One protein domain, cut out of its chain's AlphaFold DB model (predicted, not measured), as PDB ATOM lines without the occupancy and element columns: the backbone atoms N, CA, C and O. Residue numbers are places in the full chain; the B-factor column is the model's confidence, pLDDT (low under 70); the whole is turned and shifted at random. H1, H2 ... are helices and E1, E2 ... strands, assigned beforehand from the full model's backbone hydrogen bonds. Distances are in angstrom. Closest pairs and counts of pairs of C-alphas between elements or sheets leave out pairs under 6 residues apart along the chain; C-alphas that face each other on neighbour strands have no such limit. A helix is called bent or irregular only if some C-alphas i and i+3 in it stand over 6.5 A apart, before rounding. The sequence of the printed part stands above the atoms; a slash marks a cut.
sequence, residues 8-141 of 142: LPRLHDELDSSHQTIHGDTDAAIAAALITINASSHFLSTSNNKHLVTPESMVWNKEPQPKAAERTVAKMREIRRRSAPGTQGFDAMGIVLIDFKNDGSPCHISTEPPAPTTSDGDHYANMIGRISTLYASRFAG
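AT A GLANCE: This is residues 8 to 141 of the 142 residues of an uncharacterized protein of Lysobacter antibioticus (UniProt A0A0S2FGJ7). Two long strands side by side, E1 and E4, form the core of an elongated body, with H2 over one face and H3 over the opposite face towards one end, while H1 runs past the edge of E1 and only grazes the sheet. Beyond the other end lies the small hairpin of E2 and E3, with its long loop, residues 45 to 59, reaching farthest out. The printed part has 134 residues with three named helices and five named strands, in the order H1 E1 E2 E3 H2 E4 E5 H3. The class is mixed, helices and strands; the larger sheet, order E1 E4 E5, is mixed and the sheet of E2 and E3 is antiparallel. The whole is loose, with a radius of gyration of the C-alphas of 17.7 A and spans of 60 by 30 by 25 A.

HOW THE PARTS SIT: H1, residues 8 to 25, only grazes the sheet of E1, residues 32 to 38, E4, residues 92 to 99, and E5, residues 108 to 110; it does this with residues 15 to 22. With residues 8 to 12 alone H1 touches H2, residues 67 to 76, at a shallow tilt of 27 degrees, the same way; the closest C-alphas, of His 12 and Met 76, are 6.7 A apart. E1 and E4 are parallel at 17 degrees, with N 35 and O 94 at 2.8 A. E2, residues 42 to 44, is apart from E1 and forms an antiparallel hairpin with E3, residues 60 to 62, where N 61 and O 43 are 2.8 A apart. H2 is on the sheet at a height of 9.8 A, over E1 and along it at 8 degrees on the local plane; it is only just not over E4, on which 2 of its 10 C-alphas fall. E4 and E5 form an antiparallel hairpin at 117 degrees, with N 99 and O 108 at 2.8 A. H3, residues 124 to 139, is on the opposite face from H2 at a height of 7.1 A, over E4 and along it at 19 degrees on the local plane; the closest C-alphas of the two, of Gly 94 and Tyr 124, are 4.7 A apart. H3 is apart from H1 and H2. Every O i to N i+4 pair is within hydrogen-bond range in H2 and H3, and 9 of 14 are in H1.

IN THESE COORDINATES: H1 begins at C-alpha 8 (37.559, -16.288, -12.651) and is 27.6 A long; it is irregular, but only just, with C-alphas 16 and 19 at 6.8 A. E1 is 19.9 A long, E2 7.2 A, E3 6.4 A and H2 14.2 A. E4, 23.9 A long, begins at C-alpha 92 (19.726, -18.926, -3.090). E5 is 6.2 A long. H3, 22.4 A long, ends at C-alpha 139 (5.409, -26.822, -1.816).

THE WHOLE: The C-alphas farthest apart, of Glu 56 and Gly 141, are 60.3 A apart. The printed part has no cut; the links E2 to E3, H2 to E4 and E5 to H3 are long. Mean pLDDT of the printed part is 91.6, and residue 53 is under 70.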
ATOM      1  N   LEU A   8      38.635 -17.021 -13.315       78.19
ATOM      2  CA  LEU A   8      37.559 -16.288 -12.651       78.19
ATOM      3  C   LEU A   8      36.428 -15.808 -13.583       78.19
ATOM      4  O   LEU A   8      35.271 -16.003 -13.217       78.19
ATOM      5  N   PRO A   9      36.704 -15.230 -14.775       80.06
ATOM      6  CA  PRO A   9      35.635 -14.830 -15.692       80.06
ATOM      7  C   PRO A   9      34.825 -16.032 -16.182       80.06
ATOM      8  O   PRO A   9      33.606 -16.026 -16.122       80.06
ATOM      9  N   ARG A  10      35.513 -17.112 -16.565       81.75
ATOM     10  CA  ARG A  10      34.864 -18.328 -17.057       81.75
ATOM     11  C   ARG A  10      34.049 -19.031 -15.973       81.75
ATOM     12  O   ARG A  10      32.943 -19.472 -16.245       81.75
ATOM     13  N   LEU A  11      34.576 -19.096 -14.750       78.81
ATOM     14  CA  LEU A  11      33.862 -19.638 -13.596       78.81
ATOM     15  C   LEU A  11      32.582 -18.843 -13.327       78.81
ATOM     16  O   LEU A  11      31.543 -19.437 -13.070       78.81
ATOM     17  N   HIS A  12      32.657 -17.513 -13.396       84.50
ATOM     18  CA  HIS A  12      31.480 -16.664 -13.266       84.50
ATOM     19  C   HIS A  12      30.449 -16.968 -14.358       84.50
ATOM     20  O   HIS A  12      29.294 -17.199 -14.031       84.50
ATOM     21  N   ASP A  13      30.856 -17.028 -15.626       83.94
ATOM     22  CA  ASP A  13      29.930 -17.236 -16.748       83.94
ATOM     23  C   ASP A  13      29.275 -18.632 -16.723       83.94
ATOM     24  O   ASP A  13      28.076 -18.782 -16.980       83.94
ATOM     25  N   GLU A  14      30.042 -19.665 -16.362       84.31
ATOM     26  CA  GLU A  14      29.534 -21.030 -16.184       84.31
ATOM     27  C   GLU A  14      28.553 -21.110 -14.999       84.31
ATOM     28  O   GLU A  14      27.490 -21.728 -15.107       84.31
ATOM     29  N   LEU A  15      28.854 -20.447 -13.875       83.88
ATOM     30  CA  LEU A  15      27.956 -20.421 -12.718       83.88
ATOM     31  C   LEU A  15      26.695 -19.591 -12.983       83.88
ATOM     32  O   LEU A  15      25.596 -20.070 -12.720       83.88
ATOM     33  N   ASP A  16      26.821 -18.385 -13.537       85.94
ATOM     34  CA  ASP A  16      25.700 -17.464 -13.765       85.94
ATOM     35  C   ASP A  16      24.693 -17.996 -14.796       85.94
ATOM     36  O   ASP A  16      23.526 -17.623 -14.762       85.94
ATOM     37  N   SER A  17      25.091 -18.919 -15.673       86.50
ATOM     38  CA  SER A  17      24.164 -19.607 -16.583       86.50
ATOM     39  C   SER A  17      23.564 -20.895 -16.003       86.50
ATOM     40  O   SER A  17      22.509 -21.335 -16.459       86.50
ATOM     41  N   SER A  18      24.160 -21.488 -14.961       89.88
ATOM     42  CA  SER A  18      23.747 -22.802 -14.435       89.88
ATOM     43  C   SER A  18      22.311 -22.825 -13.896       89.88
ATOM     44  O   SER A  18      21.621 -23.837 -14.026       89.88
ATOM     45  N   HIS A  19      21.809 -21.705 -13.358       91.06
ATOM     46  CA  HIS A  19      20.418 -21.617 -12.895       91.06
ATOM     47  C   HIS A  19      19.406 -21.850 -14.037       91.06
ATOM     48  O   HIS A  19      18.318 -22.369 -13.796       91.06
ATOM     49  N   GLN A  20      19.765 -21.516 -15.285       90.88
ATOM     50  CA  GLN A  20      18.874 -21.640 -16.444       90.88
ATOM     51  C   GLN A  20      18.540 -23.097 -16.751       90.88
ATOM     52  O   GLN A  20      17.438 -23.385 -17.201       90.88
ATOM     53  N   THR A  21      19.461 -24.019 -16.464       90.69
ATOM     54  CA  THR A  21      19.207 -25.454 -16.647       90.69
ATOM     55  C   THR A  21      18.132 -25.943 -15.675       90.69
ATOM     56  O   THR A  21      17.265 -26.719 -16.055       90.69
ATOM     57  N   ILE A  22      18.152 -25.448 -14.435       92.12
ATOM     58  CA  ILE A  22      17.196 -25.834 -13.388       92.12
ATOM     59  C   ILE A  22      15.811 -25.248 -13.686       92.12
ATOM     60  O   ILE A  22      14.814 -25.963 -13.664       92.12
ATOM     61  N   HIS A  23      15.744 -23.952 -13.997       93.12
ATOM     62  CA  HIS A  23      14.469 -23.286 -14.290       93.12
ATOM     63  C   HIS A  23      13.903 -23.633 -15.669       93.12
ATOM     64  O   HIS A  23      12.708 -23.453 -15.888       93.12
ATOM     65  N   GLY A  24      14.734 -24.140 -16.584       88.62
ATOM     66  CA  GLY A  24      14.303 -24.640 -17.888       88.62
ATOM     67  C   GLY A  24      13.486 -25.931 -17.807       88.62
ATOM     68  O   GLY A  24      12.634 -26.145 -18.665       88.62
ATOM     69  N   ASP A  25      13.708 -26.757 -16.779       90.88
ATOM     70  CA  ASP A  25      12.867 -27.926 -16.490       90.88
ATOM     71  C   ASP A  25      11.536 -27.497 -15.851       90.88
ATOM     72  O   ASP A  25      10.456 -27.845 -16.326       90.88
ATOM     73  N   THR A  26      11.599 -26.663 -14.807       89.81
ATOM     74  CA  THR A  26      10.408 -26.050 -14.212       89.81
ATOM     75  C   THR A  26      10.720 -24.737 -13.502       89.81
ATOM     76  O   THR A  26      11.621 -24.645 -12.665       89.81
ATOM     77  N   ASP A  27       9.913 -23.707 -13.771       89.00
ATOM     78  CA  ASP A  27      10.068 -22.379 -13.161       89.00
ATOM     79  C   ASP A  27       9.846 -22.410 -11.630       89.00
ATOM     80  O   ASP A  27      10.354 -21.554 -10.896       89.00
ATOM     81  N   ALA A  28       9.146 -23.438 -11.127       90.00
ATOM     82  CA  ALA A  28       8.914 -23.660  -9.701       90.00
ATOM     83  C   ALA A  28      10.142 -24.223  -8.956       90.00
ATOM     84  O   ALA A  28      10.217 -24.091  -7.727       90.00
ATOM     85  N   ALA A  29      11.118 -24.813  -9.660       92.94
ATOM     86  CA  ALA A  29      12.311 -25.386  -9.039       92.94
ATOM     87  C   ALA A  29      13.132 -24.325  -8.294       92.94
ATOM     88  O   ALA A  29      13.164 -23.143  -8.652       92.94
ATOM     89  N   ILE A  30      13.801 -24.764  -7.228       94.62
ATOM     90  CA  ILE A  30      14.699 -23.930  -6.428       94.62
ATOM     91  C   ILE A  30      16.126 -24.179  -6.918       94.62
ATOM     92  O   ILE A  30      16.694 -25.242  -6.679       94.62
ATOM     93  N   ALA A  31      16.714 -23.188  -7.580       95.38
ATOM     94  CA  ALA A  31      18.113 -23.194  -7.971       95.38
ATOM     95  C   ALA A  31      18.968 -22.602  -6.844       95.38
ATOM     96  O   ALA A  31      18.866 -21.411  -6.539       95.38
ATOM     97  N   ALA A  32      19.835 -23.417  -6.245       95.25
ATOM     98  CA  ALA A  32      20.770 -22.977  -5.216       95.25
ATOM     99  C   ALA A  32      22.227 -23.165  -5.656       95.25
ATOM    100  O   ALA A  32      22.574 -24.195  -6.231       95.25
ATOM    101  N   ALA A  33      23.082 -22.190  -5.345       94.69
ATOM    102  CA  ALA A  33      24.521 -22.254  -5.586       94.69
ATOM    103  C   ALA A  33      25.298 -22.245  -4.265       94.69
ATOM    104  O   ALA A  33      25.190 -21.298  -3.487       94.69
ATOM    105  N   LEU A  34      26.128 -23.265  -4.039       95.75
ATOM    106  CA  LEU A  34      27.132 -23.274  -2.977       95.75
ATOM    107  C   LEU A  34      28.519 -23.138  -3.599       95.75
ATOM    108  O   LEU A  34      28.946 -23.989  -4.377       95.75
ATOM    109  N   ILE A  35      29.224 -22.074  -3.236       94.50
ATOM    110  CA  ILE A  35      30.527 -21.735  -3.795       94.50
ATOM    111  C   ILE A  35      31.582 -21.891  -2.708       94.50
ATOM    112  O   ILE A  35      31.574 -21.183  -1.702       94.50
ATOM    113  N   THR A  36      32.516 -22.811  -2.922       94.69
ATOM    114  CA  THR A  36      33.634 -23.047  -2.006       94.69
ATOM    115  C   THR A  36      34.918 -22.459  -2.580       94.69
ATOM    116  O   THR A  36      35.325 -22.799  -3.692       94.69
ATOM    117  N   ILE A  37      35.563 -21.576  -1.822       93.94
ATOM    118  CA  ILE A  37      36.781 -20.864  -2.224       93.94
ATOM    119  C   ILE A  37      37.925 -21.313  -1.319       93.94
ATOM    120  O   ILE A  37      37.823 -21.215  -0.099       93.94
ATOM    121  N   ASN A  38      39.032 -21.775  -1.901       94.12
ATOM    122  CA  ASN A  38      40.225 -22.074  -1.121       94.12
ATOM    123  C   ASN A  38      40.987 -20.771  -0.828       94.12
ATOM    124  O   ASN A  38      41.497 -20.111  -1.734       94.12
ATOM    125  N   ALA A  39      41.049 -20.403   0.445       94.94
ATOM    126  CA  ALA A  39      41.753 -19.243   0.974       94.94
ATOM    127  C   ALA A  39      43.179 -19.578   1.448       94.94
ATOM    128  O   ALA A  39      43.860 -18.706   1.985       94.94
ATOM    129  N   SER A  40      43.658 -20.809   1.235       94.19
ATOM    130  CA  SER A  40      45.036 -21.169   1.570       94.19
ATOM    131  C   SER A  40      46.047 -20.395   0.718       94.19
ATOM    132  O   SER A  40      45.851 -20.189  -0.485       94.19
ATOM    133  N   SER A  41      47.152 -19.966   1.334       93.31
ATOM    134  CA  SER A  41      48.257 -19.283   0.639       93.31
ATOM    135  C   SER A  41      49.107 -20.241  -0.198       93.31
ATOM    136  O   SER A  41      49.787 -19.813  -1.135       93.31
ATOM    137  N   HIS A  42      49.061 -21.533   0.129       92.94
ATOM    138  CA  HIS A  42      49.761 -22.593  -0.577       92.94
ATOM    139  C   HIS A  42      48.971 -23.898  -0.517       92.94
ATOM    140  O   HIS A  42      48.473 -24.284   0.534       92.94
ATOM    141  N   PHE A  43      48.872 -24.599  -1.641       93.31
ATOM    142  CA  PHE A  43      48.178 -25.886  -1.702       93.31
ATOM    143  C   PHE A  43      48.733 -26.748  -2.840       93.31
ATOM    144  O   PHE A  43      49.355 -26.248  -3.780       93.31
ATOM    145  N   LEU A  44      48.473 -28.049  -2.792       92.38
ATOM    146  CA  LEU A  44      48.815 -28.989  -3.851       92.38
ATOM    147  C   LEU A  44      47.656 -29.099  -4.841       92.38
ATOM    148  O   LEU A  44      46.568 -29.567  -4.507       92.38
ATOM    149  N   SER A  45      47.865 -28.682  -6.092       88.94
ATOM    150  CA  SER A  45      46.904 -28.992  -7.155       88.94
ATOM    151  C   SER A  45      47.179 -30.365  -7.752       88.94
ATOM    152  O   SER A  45      48.316 -30.687  -8.100       88.94
ATOM    153  N   THR A  46      46.122 -31.139  -7.989       87.00
ATOM    154  CA  THR A  46      46.217 -32.410  -8.720       87.00
ATOM    155  C   THR A  46      46.804 -32.204 -10.117       87.00
ATOM    156  O   THR A  46      47.541 -33.047 -10.607       87.00
ATOM    157  N   SER A  47      46.532 -31.057 -10.752       86.12
ATOM    158  CA  SER A  47      47.016 -30.742 -12.100       86.12
ATOM    159  C   SER A  47      48.531 -30.569 -12.199       86.12
ATOM    160  O   SER A  47      49.105 -31.014 -13.190       86.12
ATOM    161  N   ASN A  48      49.172 -29.950 -11.203       86.69
ATOM    162  CA  ASN A  48      50.631 -29.796 -11.182       86.69
ATOM    163  C   ASN A  48      51.341 -31.055 -10.667       86.69
ATOM    164  O   ASN A  48      52.534 -31.214 -10.893       86.69
ATOM    165  N   ASN A  49      50.607 -31.956 -10.007       89.00
ATOM    166  CA  ASN A  49      51.135 -33.151  -9.352       89.00
ATOM    167  C   ASN A  49      50.607 -34.456  -9.986       89.00
ATOM    168  O   ASN A  49      50.554 -35.489  -9.328       89.00
ATOM    169  N   LYS A  50      50.207 -34.434 -11.270       85.56
ATOM    170  CA  LYS A  50      49.604 -35.597 -11.966       85.56
ATOM    171  C   LYS A  50      50.513 -36.824 -12.028       85.56
ATOM    172  O   LYS A  50      50.020 -37.944 -12.086       85.56
ATOM    173  N   HIS A  51      51.822 -36.598 -12.057       84.12
ATOM    174  CA  HIS A  51      52.847 -37.634 -12.172       84.12
ATOM    175  C   HIS A  51      53.705 -37.694 -10.911       84.12
ATOM    176  O   HIS A  51      54.907 -37.911 -11.005       84.12
ATOM    177  N   LEU A  52      53.110 -37.425  -9.745       77.69
ATOM    178  CA  LEU A  52      53.830 -37.477  -8.480       77.69
ATOM    179  C   LEU A  52      54.469 -38.864  -8.311       77.69
ATOM    180  O   LEU A  52      53.761 -39.868  -8.253       77.69
ATOM    181  N   VAL A  53      55.800 -38.908  -8.255       68.69
ATOM    182  CA  VAL A  53      56.559 -40.156  -8.076       68.69
ATOM    183  C   VAL A  53      56.979 -40.311  -6.619       68.69
ATOM    184  O   VAL A  53      56.912 -41.409  -6.074       68.69
ATOM    185  N   THR A  54      57.364 -39.209  -5.969       81.50
ATOM    186  CA  THR A  54      57.735 -39.178  -4.547       81.50
ATOM    187  C   THR A  54      57.247 -37.891  -3.863       81.50
ATOM    188  O   THR A  54      56.998 -36.893  -4.553       81.50
ATOM    189  N   PRO A  55      57.115 -37.853  -2.523       79.88
ATOM    190  CA  PRO A  55      56.730 -36.641  -1.797       79.88
ATOM    191  C   PRO A  55      57.661 -35.442  -2.026       79.88
ATOM    192  O   PRO A  55      57.203 -34.304  -2.067       79.88
ATOM    193  N   GLU A  56      58.956 -35.673  -2.254       81.31
ATOM    194  CA  GLU A  56      59.930 -34.604  -2.515       81.31
ATOM    195  C   GLU A  56      59.710 -33.924  -3.877       81.31
ATOM    196  O   GLU A  56      60.190 -32.815  -4.102       81.31
ATOM    197  N   SER A  57      58.958 -34.565  -4.781       83.69
ATOM    198  CA  SER A  57      58.620 -34.028  -6.106       83.69
ATOM    199  C   SER A  57      57.369 -33.137  -6.124       83.69
ATOM    200  O   SER A  57      56.963 -32.674  -7.192       83.69
ATOM    201  N   MET A  58      56.747 -32.883  -4.964       89.69
ATOM    202  CA  MET A  58      55.516 -32.095  -4.862       89.69
ATOM    203  C   MET A  58      55.706 -30.639  -5.311       89.69
ATOM    204  O   MET A  58      56.502 -29.876  -4.758       89.69
ATOM    205  N   VAL A  59      54.886 -30.220  -6.273       91.00
ATOM    206  CA  VAL A  59      54.820 -28.846  -6.768       91.00
ATOM    207  C   VAL A  59      53.682 -28.107  -6.070       91.00
ATOM    208  O   VAL A  59      52.499 -28.350  -6.326       91.00
ATOM    209  N   TRP A  60      54.056 -27.160  -5.212       92.06
ATOM    210  CA  TRP A  60      53.124 -26.301  -4.486       92.06
ATOM    211  C   TRP A  60      52.636 -25.136  -5.342       92.06
ATOM    212  O   TRP A  60      53.422 -24.382  -5.919       92.06
ATOM    213  N   ASN A  61      51.323 -24.936  -5.363       91.62
ATOM    214  CA  ASN A  61      50.724 -23.698  -5.831       91.62
ATOM    215  C   ASN A  61      50.889 -22.634  -4.742       91.62
ATOM    216  O   ASN A  61      50.732 -22.938  -3.563       91.62
ATOM    217  N   LYS A  62      51.181 -21.391  -5.136       92.62
ATOM    218  CA  LYS A  62      51.226 -20.225  -4.245       92.62
ATOM    219  C   LYS A  62      50.220 -19.196  -4.738       92.62
ATOM    220  O   LYS A  62      50.241 -18.857  -5.920       92.62
ATOM    221  N   GLU A  63      49.379 -18.691  -3.845       89.94
ATOM    222  CA  GLU A  63      48.360 -17.687  -4.159       89.94
ATOM    223  C   GLU A  63      48.554 -16.428  -3.298       89.94
ATOM    224  O   GLU A  63      48.896 -16.530  -2.116       89.94
ATOM    225  N   PRO A  64      48.338 -15.221  -3.855       92.25
ATOM    226  CA  PRO A  64      48.498 -13.966  -3.128       92.25
ATOM    227  C   PRO A  64      47.279 -13.701  -2.228       92.25
ATOM    228  O   PRO A  64      46.403 -12.902  -2.567       92.25
ATOM    229  N   GLN A  65      47.202 -14.389  -1.091       92.31
ATOM    230  CA  GLN A  65      46.140 -14.201  -0.096       92.31
ATOM    231  C   GLN A  65      46.415 -12.985   0.812       92.31
ATOM    232  O   GLN A  65      47.583 -12.696   1.080       92.31
ATOM    233  N   PRO A  66      45.375 -12.256   1.273       94.31
ATOM    234  CA  PRO A  66      43.937 -12.514   1.068       94.31
ATOM    235  C   PRO A  66      43.380 -11.992  -0.270       94.31
ATOM    236  O   PRO A  66      42.240 -12.279  -0.630       94.31
ATOM    237  N   LYS A  67      44.184 -11.261  -1.051       94.12
ATOM    238  CA  LYS A  67      43.752 -10.566  -2.277       94.12
ATOM    239  C   LYS A  67      43.115 -11.487  -3.324       94.12
ATOM    240  O   LYS A  67      42.208 -11.075  -4.049       94.12
ATOM    241  N   ALA A  68      43.593 -12.725  -3.455       92.00
ATOM    242  CA  ALA A  68      43.003 -13.708  -4.362       92.00
ATOM    243  C   ALA A  68      41.586 -14.120  -3.921       92.00
ATOM    244  O   ALA A  68      40.666 -14.119  -4.746       92.00
ATOM    245  N   ALA A  69      41.394 -14.415  -2.631       94.19
ATOM    246  CA  ALA A  69      40.083 -14.716  -2.068       94.19
ATOM    247  C   ALA A  69      39.131 -13.516  -2.184       94.19
ATOM    248  O   ALA A  69      38.011 -13.688  -2.656       94.19
ATOM    249  N   GLU A  70      39.589 -12.300  -1.871       95.62
ATOM    250  CA  GLU A  70      38.781 -11.070  -1.943       95.62
ATOM    251  C   GLU A  70      38.209 -10.855  -3.344       95.62
ATOM    252  O   GLU A  70      37.005 -10.667  -3.521       95.62
ATOM    253  N   ARG A  71      39.069 -10.951  -4.363       94.38
ATOM    254  CA  ARG A  71      38.658 -10.822  -5.767       94.38
ATOM    255  C   ARG A  71      37.669 -11.901  -6.181       94.38
ATOM    256  O   ARG A  71      36.770 -11.629  -6.970       94.38
ATOM    257  N   THR A  72      37.848 -13.116  -5.672       93.00
ATOM    258  CA  THR A  72      36.959 -14.236  -5.985       93.00
ATOM    259  C   THR A  72      35.588 -14.010  -5.362       93.00
ATOM    260  O   THR A  72      34.597 -14.057  -6.080       93.00
ATOM    261  N   VAL A  73      35.524 -13.673  -4.070       95.38
ATOM    262  CA  VAL A  73      34.271 -13.346  -3.368       95.38
ATOM    263  C   VAL A  73      33.547 -12.188  -4.054       95.38
ATOM    264  O   VAL A  73      32.364 -12.311  -4.364       95.38
ATOM    265  N   ALA A  74      34.259 -11.100  -4.364       95.38
ATOM    266  CA  ALA A  74      33.689  -9.954  -5.066       95.38
ATOM    267  C   ALA A  74      33.064 -10.359  -6.407       95.38
ATOM    268  O   ALA A  74      31.935  -9.975  -6.695       95.38
ATOM    269  N   LYS A  75      33.748 -11.203  -7.189       93.56
ATOM    270  CA  LYS A  75      33.219 -11.675  -8.470       93.56
ATOM    271  C   LYS A  75      32.025 -12.613  -8.315       93.56
ATOM    272  O   LYS A  75      31.091 -12.538  -9.099       93.56
ATOM    273  N   MET A  76      32.025 -13.488  -7.312       93.06
ATOM    274  CA  MET A  76      30.882 -14.371  -7.046       93.06
ATOM    275  C   MET A  76      29.637 -13.584  -6.624       93.06
ATOM    276  O   MET A  76      28.522 -13.989  -6.929       93.06
ATOM    277  N   ARG A  77      29.810 -12.424  -5.982       94.75
ATOM    278  CA  ARG A  77      28.706 -11.515  -5.641       94.75
ATOM    279  C   ARG A  77      28.064 -10.833  -6.853       94.75
ATOM    280  O   ARG A  77      26.969 -10.301  -6.704       94.75
ATOM    281  N   GLU A  78      28.698 -10.875  -8.025       94.25
ATOM    282  CA  GLU A  78      28.112 -10.393  -9.284       94.25
ATOM    283  C   GLU A  78      27.110 -11.389  -9.897       94.25
ATOM    284  O   GLU A  78      26.313 -10.991 -10.748       94.25
ATOM    285  N   ILE A  79      27.102 -12.656  -9.451       92.19
ATOM    286  CA  ILE A  79      26.166 -13.681  -9.936       92.19
ATOM    287  C   ILE A  79      24.726 -13.249  -9.646       92.19
ATOM    288  O   ILE A  79      24.379 -12.831  -8.531       92.19
ATOM    289  N   ARG A  80      23.855 -13.388 -10.650       91.69
ATOM    290  CA  ARG A  80      22.467 -12.932 -10.569       91.69
ATOM    291  C   ARG A  80      21.676 -13.720  -9.532       91.69
ATOM    292  O   ARG A  80      21.736 -14.949  -9.455       91.69
ATOM    293  N   ARG A  81      20.866 -12.992  -8.760       91.88
ATOM    294  CA  ARG A  81      19.916 -13.556  -7.795       91.88
ATOM    295  C   ARG A  81      18.489 -13.364  -8.278       91.88
ATOM    296  O   ARG A  81      18.105 -12.275  -8.697       91.88
ATOM    297  N   ARG A  82      17.698 -14.416  -8.120       89.38
ATOM    298  CA  ARG A  82      16.278 -14.467  -8.441       89.38
ATOM    299  C   ARG A  82      15.453 -14.143  -7.202       89.38
ATOM    300  O   ARG A  82      15.644 -14.727  -6.130       89.38
ATOM    301  N   SER A  83      14.540 -13.184  -7.335       83.44
ATOM    302  CA  SER A  83      13.601 -12.788  -6.276       83.44
ATOM    303  C   SER A  83      12.180 -13.296  -6.517       83.44
ATOM    304  O   SER A  83      11.414 -13.381  -5.560       83.44
ATOM    305  N   ALA A  84      11.839 -13.658  -7.758       83.38
ATOM    306  CA  ALA A  84      10.514 -14.137  -8.136       83.38
ATOM    307  C   ALA A  84      10.560 -15.120  -9.326       83.38
ATOM    308  O   ALA A  84      11.505 -15.068 -10.126       83.38
ATOM    309  N   PRO A  85       9.528 -15.972  -9.475       82.75
ATOM    310  CA  PRO A  85       9.281 -16.747 -10.689       82.75
ATOM    311  C   PRO A  85       9.390 -15.913 -11.978       82.75
ATOM    312  O   PRO A  85       9.093 -14.718 -11.968       82.75
ATOM    313  N   GLY A  86       9.877 -16.506 -13.070       83.00
ATOM    314  CA  GLY A  86      10.108 -15.815 -14.348       83.00
ATOM    315  C   GLY A  86      11.289 -14.828 -14.408       83.00
ATOM    316  O   GLY A  86      11.569 -14.292 -15.479       83.00
ATOM    317  N   THR A  87      12.012 -14.583 -13.306       88.75
ATOM    318  CA  THR A  87      13.250 -13.771 -13.314       88.75
ATOM    319  C   THR A  87      14.511 -14.642 -13.362       88.75
ATOM    320  O   THR A  87      14.484 -15.806 -12.966       88.75
ATOM    321  N   GLN A  88      15.619 -14.090 -13.871       90.75
ATOM    322  CA  GLN A  88      16.898 -14.804 -13.983       90.75
ATOM    323  C   GLN A  88      17.711 -14.736 -12.681       90.75
ATOM    324  O   GLN A  88      17.673 -13.733 -11.969       90.75
ATOM    325  N   GLY A  89      18.488 -15.785 -12.411       93.88
ATOM    326  CA  GLY A  89      19.416 -15.885 -11.288       93.88
ATOM    327  C   GLY A  89      19.163 -17.099 -10.395       93.88
ATOM    328  O   GLY A  89      18.174 -17.815 -10.543       93.88
ATOM    329  N   PHE A  90      20.045 -17.309  -9.423       95.81
ATOM    330  CA  PHE A  90      19.835 -18.315  -8.382       95.81
ATOM    331  C   PHE A  90      18.809 -17.849  -7.357       95.81
ATOM    332  O   PHE A  90      18.817 -16.694  -6.924       95.81
ATOM    333  N   ASP A  91      17.964 -18.771  -6.904       95.38
ATOM    334  CA  ASP A  91      17.025 -18.522  -5.820       95.38
ATOM    335  C   ASP A  91      17.751 -18.369  -4.477       95.38
ATOM    336  O   ASP A  91      17.317 -17.581  -3.643       95.38
ATOM    337  N   ALA A  92      18.867 -19.073  -4.264       95.62
ATOM    338  CA  ALA A  92      19.726 -18.926  -3.090       95.62
ATOM    339  C   ALA A  92      21.205 -19.114  -3.460       95.62
ATOM    340  O   ALA A  92      21.543 -19.936  -4.305       95.62
ATOM    341  N   MET A  93      22.099 -18.372  -2.808       96.12
ATOM    342  CA  MET A  93      23.541 -18.494  -3.019       96.12
ATOM    343  C   MET A  93      24.273 -18.405  -1.686       96.12
ATOM    344  O   MET A  93      23.933 -17.552  -0.868       96.12
ATOM    345  N   GLY A  94      25.269 -19.263  -1.490       96.94
ATOM    346  CA  GLY A  94      26.142 -19.280  -0.324       96.94
ATOM    347  C   GLY A  94      27.610 -19.363  -0.730       96.94
ATOM    348  O   GLY A  94      27.954 -20.066  -1.679       96.94
ATOM    349  N   ILE A  95      28.475 -18.664  -0.001       97.25
ATOM    350  CA  ILE A  95      29.928 -18.694  -0.171       97.25
ATOM    351  C   ILE A  95      30.566 -19.218   1.120       97.25
ATOM    352  O   ILE A  95      30.226 -18.781   2.218       97.25
ATOM    353  N   VAL A  96      31.502 -20.156   0.984       97.75
ATOM    354  CA  VAL A  96      32.308 -20.699   2.086       97.75
ATOM    355  C   VAL A  96      33.778 -20.610   1.707       97.75
ATOM    356  O   VAL A  96      34.172 -21.045   0.623       97.75
ATOM    357  N   LEU A  97      34.598 -20.071   2.607       97.25
ATOM    358  CA  LEU A  97      36.048 -20.087   2.461       97.25
ATOM    359  C   LEU A  97      36.626 -21.248   3.262       97.25
ATOM    360  O   LEU A  97      36.198 -21.507   4.386       97.25
ATOM    361  N   ILE A  98      37.611 -21.931   2.690       96.56
ATOM    362  CA  ILE A  98      38.335 -23.019   3.350       96.56
ATOM    363  C   ILE A  98      39.838 -22.759   3.324       96.56
ATOM    364  O   ILE A  98      40.354 -22.260   2.330       96.56
ATOM    365  N   ASP A  99      40.551 -23.119   4.385       95.38
ATOM    366  CA  ASP A  99      41.997 -23.324   4.335       95.38
ATOM    367  C   ASP A  99      42.252 -24.804   4.056       95.38
ATOM    368  O   ASP A  99      42.026 -25.667   4.910       95.38
ATOM    369  N   PHE A 100      42.649 -25.097   2.817       95.12
ATOM    370  CA  PHE A 100      42.871 -26.461   2.369       95.12
ATOM    371  C   PHE A 100      44.157 -26.596   1.556       95.12
ATOM    372  O   PHE A 100      44.224 -26.223   0.382       95.12
ATOM    373  N   LYS A 101      45.174 -27.200   2.176       93.75
ATOM    374  CA  LYS A 101      46.484 -27.448   1.557       93.75
ATOM    375  C   LYS A 101      46.496 -28.631   0.599       93.75
ATOM    376  O   LYS A 101      47.333 -28.668  -0.299       93.75
ATOM    377  N   ASN A 102      45.556 -29.565   0.748       91.94
ATOM    378  CA  ASN A 102      45.467 -30.784  -0.057       91.94
ATOM    379  C   ASN A 102      46.726 -31.684   0.026       91.94
ATOM    380  O   ASN A 102      47.108 -32.313  -0.955       91.94
ATOM    381  N   ASP A 103      47.370 -31.735   1.194       89.75
ATOM    382  CA  ASP A 103      48.562 -32.546   1.511       89.75
ATOM    383  C   ASP A 103      48.273 -33.678   2.520       89.75
ATOM    384  O   ASP A 103      49.184 -34.357   2.988       89.75
ATOM    385  N   GLY A 104      46.997 -33.884   2.855       89.88
ATOM    386  CA  GLY A 104      46.550 -34.804   3.901       89.88
ATOM    387  C   GLY A 104      46.327 -34.137   5.261       89.88
ATOM    388  O   GLY A 104      45.772 -34.780   6.152       89.88
ATOM    389  N   SER A 105      46.683 -32.857   5.432       92.75
ATOM    390  CA  SER A 105      46.294 -32.096   6.619       92.75
ATOM    391  C   SER A 105      44.774 -31.876   6.674       92.75
ATOM    392  O   SER A 105      44.107 -31.876   5.632       92.75
ATOM    393  N   PRO A 106      44.206 -31.619   7.868       95.75
ATOM    394  CA  PRO A 106      42.810 -31.217   7.994       95.75
ATOM    395  C   PRO A 106      42.471 -29.984   7.146       95.75
ATOM    396  O   PRO A 106      43.308 -29.109   6.922       95.75
ATOM    397  N   CYS A 107      41.221 -29.933   6.690       95.62
ATOM    398  CA  CYS A 107      40.616 -28.770   6.051       95.62
ATOM    399  C   CYS A 107      39.866 -27.958   7.112       95.62
ATOM    400  O   CYS A 107      39.121 -28.532   7.912       95.62
ATOM    401  N   HIS A 108      40.033 -26.637   7.105       96.50
ATOM    402  CA  HIS A 108      39.359 -25.737   8.042       96.50
ATOM    403  C   HIS A 108      38.451 -24.760   7.301       96.50
ATOM    404  O   HIS A 108      38.798 -24.289   6.223       96.50
ATOM    405  N   ILE A 109      37.301 -24.422   7.884       96.81
ATOM    406  CA  ILE A 109      36.474 -23.314   7.395       96.81
ATOM    407  C   ILE A 109      37.105 -22.014   7.888       96.81
ATOM    408  O   ILE A 109      37.351 -21.863   9.083       96.81
ATOM    409  N   SER A 110      37.353 -21.081   6.973       94.94
ATOM    410  CA  SER A 110      37.815 -19.739   7.317       94.94
ATOM    411  C   SER A 110      36.620 -18.817   7.529       94.94
ATOM    412  O   SER A 110      35.764 -18.697   6.651       94.94
ATOM    413  N   THR A 111      36.576 -18.164   8.688       95.50
ATOM    414  CA  THR A 111      35.553 -17.170   9.057       95.50
ATOM    415  C   THR A 111      36.074 -15.735   9.012       95.50
ATOM    416  O   THR A 111      35.300 -14.801   9.197       95.50
ATOM    417  N   GLU A 112      37.371 -15.552   8.775       94.19
ATOM    418  CA  GLU A 112      37.998 -14.235   8.672       94.19
ATOM    419  C   GLU A 112      37.705 -13.586   7.312       94.19
ATOM    420  O   GLU A 112      37.490 -14.301   6.322       94.19
ATOM    421  N   PRO A 113      37.739 -12.239   7.214       94.38
ATOM    422  CA  PRO A 113      37.636 -11.554   5.934       94.38
ATOM    423  C   PRO A 113      38.589 -12.172   4.894       94.38
ATOM    424  O   PRO A 113      39.761 -12.405   5.197       94.38
ATOM    425  N   PRO A 114      38.110 -12.463   3.671       96.06
ATOM    426  CA  PRO A 114      36.866 -11.984   3.061       96.06
ATOM    427  C   PRO A 114      35.682 -12.967   3.143       96.06
ATOM    428  O   PRO A 114      34.806 -12.935   2.278       96.06
ATOM    429  N   ALA A 115      35.648 -13.867   4.130       97.25
ATOM    430  CA  ALA A 115      34.507 -14.759   4.315       97.25
ATOM    431  C   ALA A 115      33.213 -13.965   4.587       97.25
ATOM    432  O   ALA A 115      33.265 -12.944   5.279       97.25
ATOM    433  N   PRO A 116      32.048 -14.413   4.072       97.81
ATOM    434  CA  PRO A 116      30.772 -13.803   4.424       97.81
ATOM    435  C   PRO A 116      30.515 -13.856   5.930       97.81
ATOM    436  O   PRO A 116      30.764 -14.864   6.589       97.81
ATOM    437  N   THR A 117      29.942 -12.785   6.454       97.25
ATOM    438  CA  THR A 117      29.439 -12.674   7.824       97.25
ATOM    439  C   THR A 117      27.962 -13.056   7.882       97.25
ATOM    440  O   THR A 117      27.277 -13.093   6.865       97.25
ATOM    441  N   THR A 118      27.404 -13.267   9.073       96.06
ATOM    442  CA  THR A 118      25.971 -13.581   9.231       96.06
ATOM    443  C   THR A 118      25.029 -12.476   8.741       96.06
ATOM    444  O   THR A 118      23.860 -12.758   8.481       96.06
ATOM    445  N   SER A 119      25.507 -11.236   8.592       96.25
ATOM    446  CA  SER A 119      24.751 -10.144   7.961       96.25
ATOM    447  C   SER A 119      24.728 -10.213   6.435       96.25
ATOM    448  O   SER A 119      23.882  -9.576   5.809       96.25
ATOM    449  N   ASP A 120      25.625 -10.979   5.817       96.62
ATOM    450  CA  ASP A 120      25.682 -11.090   4.371       96.62
ATOM    451  C   ASP A 120      24.665 -12.110   3.840       96.62
ATOM    452  O   ASP A 120      24.539 -13.243   4.316       96.62
ATOM    453  N   GLY A 121      23.952 -11.739   2.777       94.19
ATOM    454  CA  GLY A 121      22.980 -12.624   2.136       94.19
ATOM    455  C   GLY A 121      23.596 -13.829   1.412       94.19
ATOM    456  O   GLY A 121      22.840 -14.660   0.921       94.19
ATOM    457  N   ASP A 122      24.923 -13.896   1.252       96.75
ATOM    458  CA  ASP A 122      25.682 -15.062   0.761       96.75
ATOM    459  C   ASP A 122      26.328 -15.897   1.880       96.75
ATOM    460  O   ASP A 122      27.102 -16.810   1.597       96.75
ATOM    461  N   HIS A 123      26.003 -15.653   3.148       98.06
ATOM    462  CA  HIS A 123      26.414 -16.551   4.224       98.06
ATOM    463  C   HIS A 123      25.722 -17.916   4.115       98.06
ATOM    464  O   HIS A 123      24.521 -17.994   3.845       98.06
ATOM    465  N   TYR A 124      26.451 -19.004   4.388       97.69
ATOM    466  CA  TYR A 124      25.943 -20.377   4.263       97.69
ATOM    467  C   TYR A 124      24.620 -20.606   5.013       97.69
ATOM    468  O   TYR A 124      23.661 -21.117   4.438       97.69
ATOM    469  N   ALA A 125      24.523 -20.169   6.272       97.56
ATOM    470  CA  ALA A 125      23.288 -20.332   7.044       97.56
ATOM    471  C   ALA A 125      22.105 -19.552   6.435       97.56
ATOM    472  O   ALA A 125      20.980 -20.052   6.418       97.56
ATOM    473  N   ASN A 126      22.363 -18.369   5.867       97.69
ATOM    474  CA  ASN A 126      21.336 -17.554   5.214       97.69
ATOM    475  C   ASN A 126      20.874 -18.198   3.900       97.69
ATOM    476  O   ASN A 126      19.679 -18.196   3.602       97.69
ATOM    477  N   MET A 127      21.793 -18.816   3.151       97.69
ATOM    478  CA  MET A 127      21.466 -19.635   1.982       97.69
ATOM    479  C   MET A 127      20.533 -20.793   2.365       97.69
ATOM    480  O   MET A 127      19.480 -20.948   1.748       97.69
ATOM    481  N   ILE A 128      20.874 -21.573   3.397       98.06
ATOM    482  CA  ILE A 128      20.052 -22.705   3.860       98.06
ATOM    483  C   ILE A 128      18.673 -22.240   4.346       98.06
ATOM    484  O   ILE A 128      17.655 -22.831   3.974       98.06
ATOM    485  N   GLY A 129      18.615 -21.153   5.121       97.69
ATOM    486  CA  GLY A 129      17.353 -20.563   5.568       97.69
ATOM    487  C   GLY A 129      16.476 -20.129   4.393       97.69
ATOM    488  O   GLY A 129      15.283 -20.425   4.362       97.69
ATOM    489  N   ARG A 130      17.072 -19.508   3.369       95.88
ATOM    490  CA  ARG A 130      16.354 -19.101   2.157       95.88
ATOM    491  C   ARG A 130      15.814 -20.294   1.372       95.88
ATOM    492  O   ARG A 130      14.654 -20.254   0.974       95.88
ATOM    493  N   ILE A 131      16.604 -21.356   1.192       96.50
ATOM    494  CA  ILE A 131      16.140 -22.600   0.552       96.50
ATOM    495  C   ILE A 131      14.952 -23.180   1.323       96.50
ATOM    496  O   ILE A 131      13.937 -23.506   0.716       96.50
ATOM    497  N   SER A 132      15.051 -23.247   2.651       97.00
ATOM    498  CA  SER A 132      14.001 -23.800   3.515       97.00
ATOM    499  C   SER A 132      12.691 -23.013   3.399       97.00
ATOM    500  O   SER A 132      11.631 -23.600   3.198       97.00
ATOM    501  N   THR A 133      12.761 -21.679   3.440       95.50
ATOM    502  CA  THR A 133      11.596 -20.796   3.264       95.50
ATOM    503  C   THR A 133      10.975 -20.930   1.874       95.50
ATOM    504  O   THR A 133       9.750 -20.969   1.733       95.50
ATOM    505  N   LEU A 134      11.798 -21.023   0.827       94.19
ATOM    506  CA  LEU A 134      11.312 -21.225  -0.538       94.19
ATOM    507  C   LEU A 134      10.645 -22.588  -0.698       94.19
ATOM    508  O   LEU A 134       9.590 -22.674  -1.317       94.19
ATOM    509  N   TYR A 135      11.225 -23.631  -0.112       94.62
ATOM    510  CA  TYR A 135      10.656 -24.970  -0.143       94.62
ATOM    511  C   TYR A 135       9.294 -24.998   0.558       94.62
ATOM    512  O   TYR A 135       8.299 -25.393  -0.044       94.62
ATOM    513  N   ALA A 136       9.228 -24.484   1.789       94.56
ATOM    514  CA  ALA A 136       7.986 -24.417   2.549       94.56
ATOM    515  C   ALA A 136       6.902 -23.613   1.815       94.56
ATOM    516  O   ALA A 136       5.762 -24.047   1.745       94.56
ATOM    517  N   SER A 137       7.240 -22.465   1.227       92.06
ATOM    518  CA  SER A 137       6.248 -21.620   0.547       92.06
ATOM    519  C   SER A 137       5.774 -22.180  -0.796       92.06
ATOM    520  O   SER A 137       4.588 -22.084  -1.101       92.06
ATOM    521  N   ARG A 138       6.666 -22.767  -1.603       90.88
ATOM    522  CA  ARG A 138       6.318 -23.281  -2.939       90.88
ATOM    523  C   ARG A 138       5.611 -24.628  -2.897       90.88
ATOM    524  O   ARG A 138       4.825 -24.910  -3.796       90.88
ATOM    525  N   PHE A 139       5.888 -25.442  -1.878       90.25
ATOM    526  CA  PHE A 139       5.409 -26.822  -1.816       90.25
ATOM    527  C   PHE A 139       4.442 -27.110  -0.656       90.25
ATOM    528  O   PHE A 139       4.053 -28.255  -0.483       90.25
ATOM    529  N   ALA A 140       3.986 -26.099   0.097       85.94
ATOM    530  CA  ALA A 140       3.020 -26.268   1.200       85.94
ATOM    531  C   ALA A 140       1.648 -26.852   0.799       85.94
ATOM    532  O   ALA A 140       0.875 -27.221   1.679       85.94
ATOM    533  N   GLY A 141       1.317 -26.874  -0.494       73.94
ATOM    534  CA  GLY A 141       0.038 -27.364  -1.019       73.94
ATOM    535  C   GLY A 141       0.099 -28.722  -1.723       73.94
ATOM    536  O   GLY A 141      -0.894 -29.087  -2.351       73.94
TER     537      GLY A 141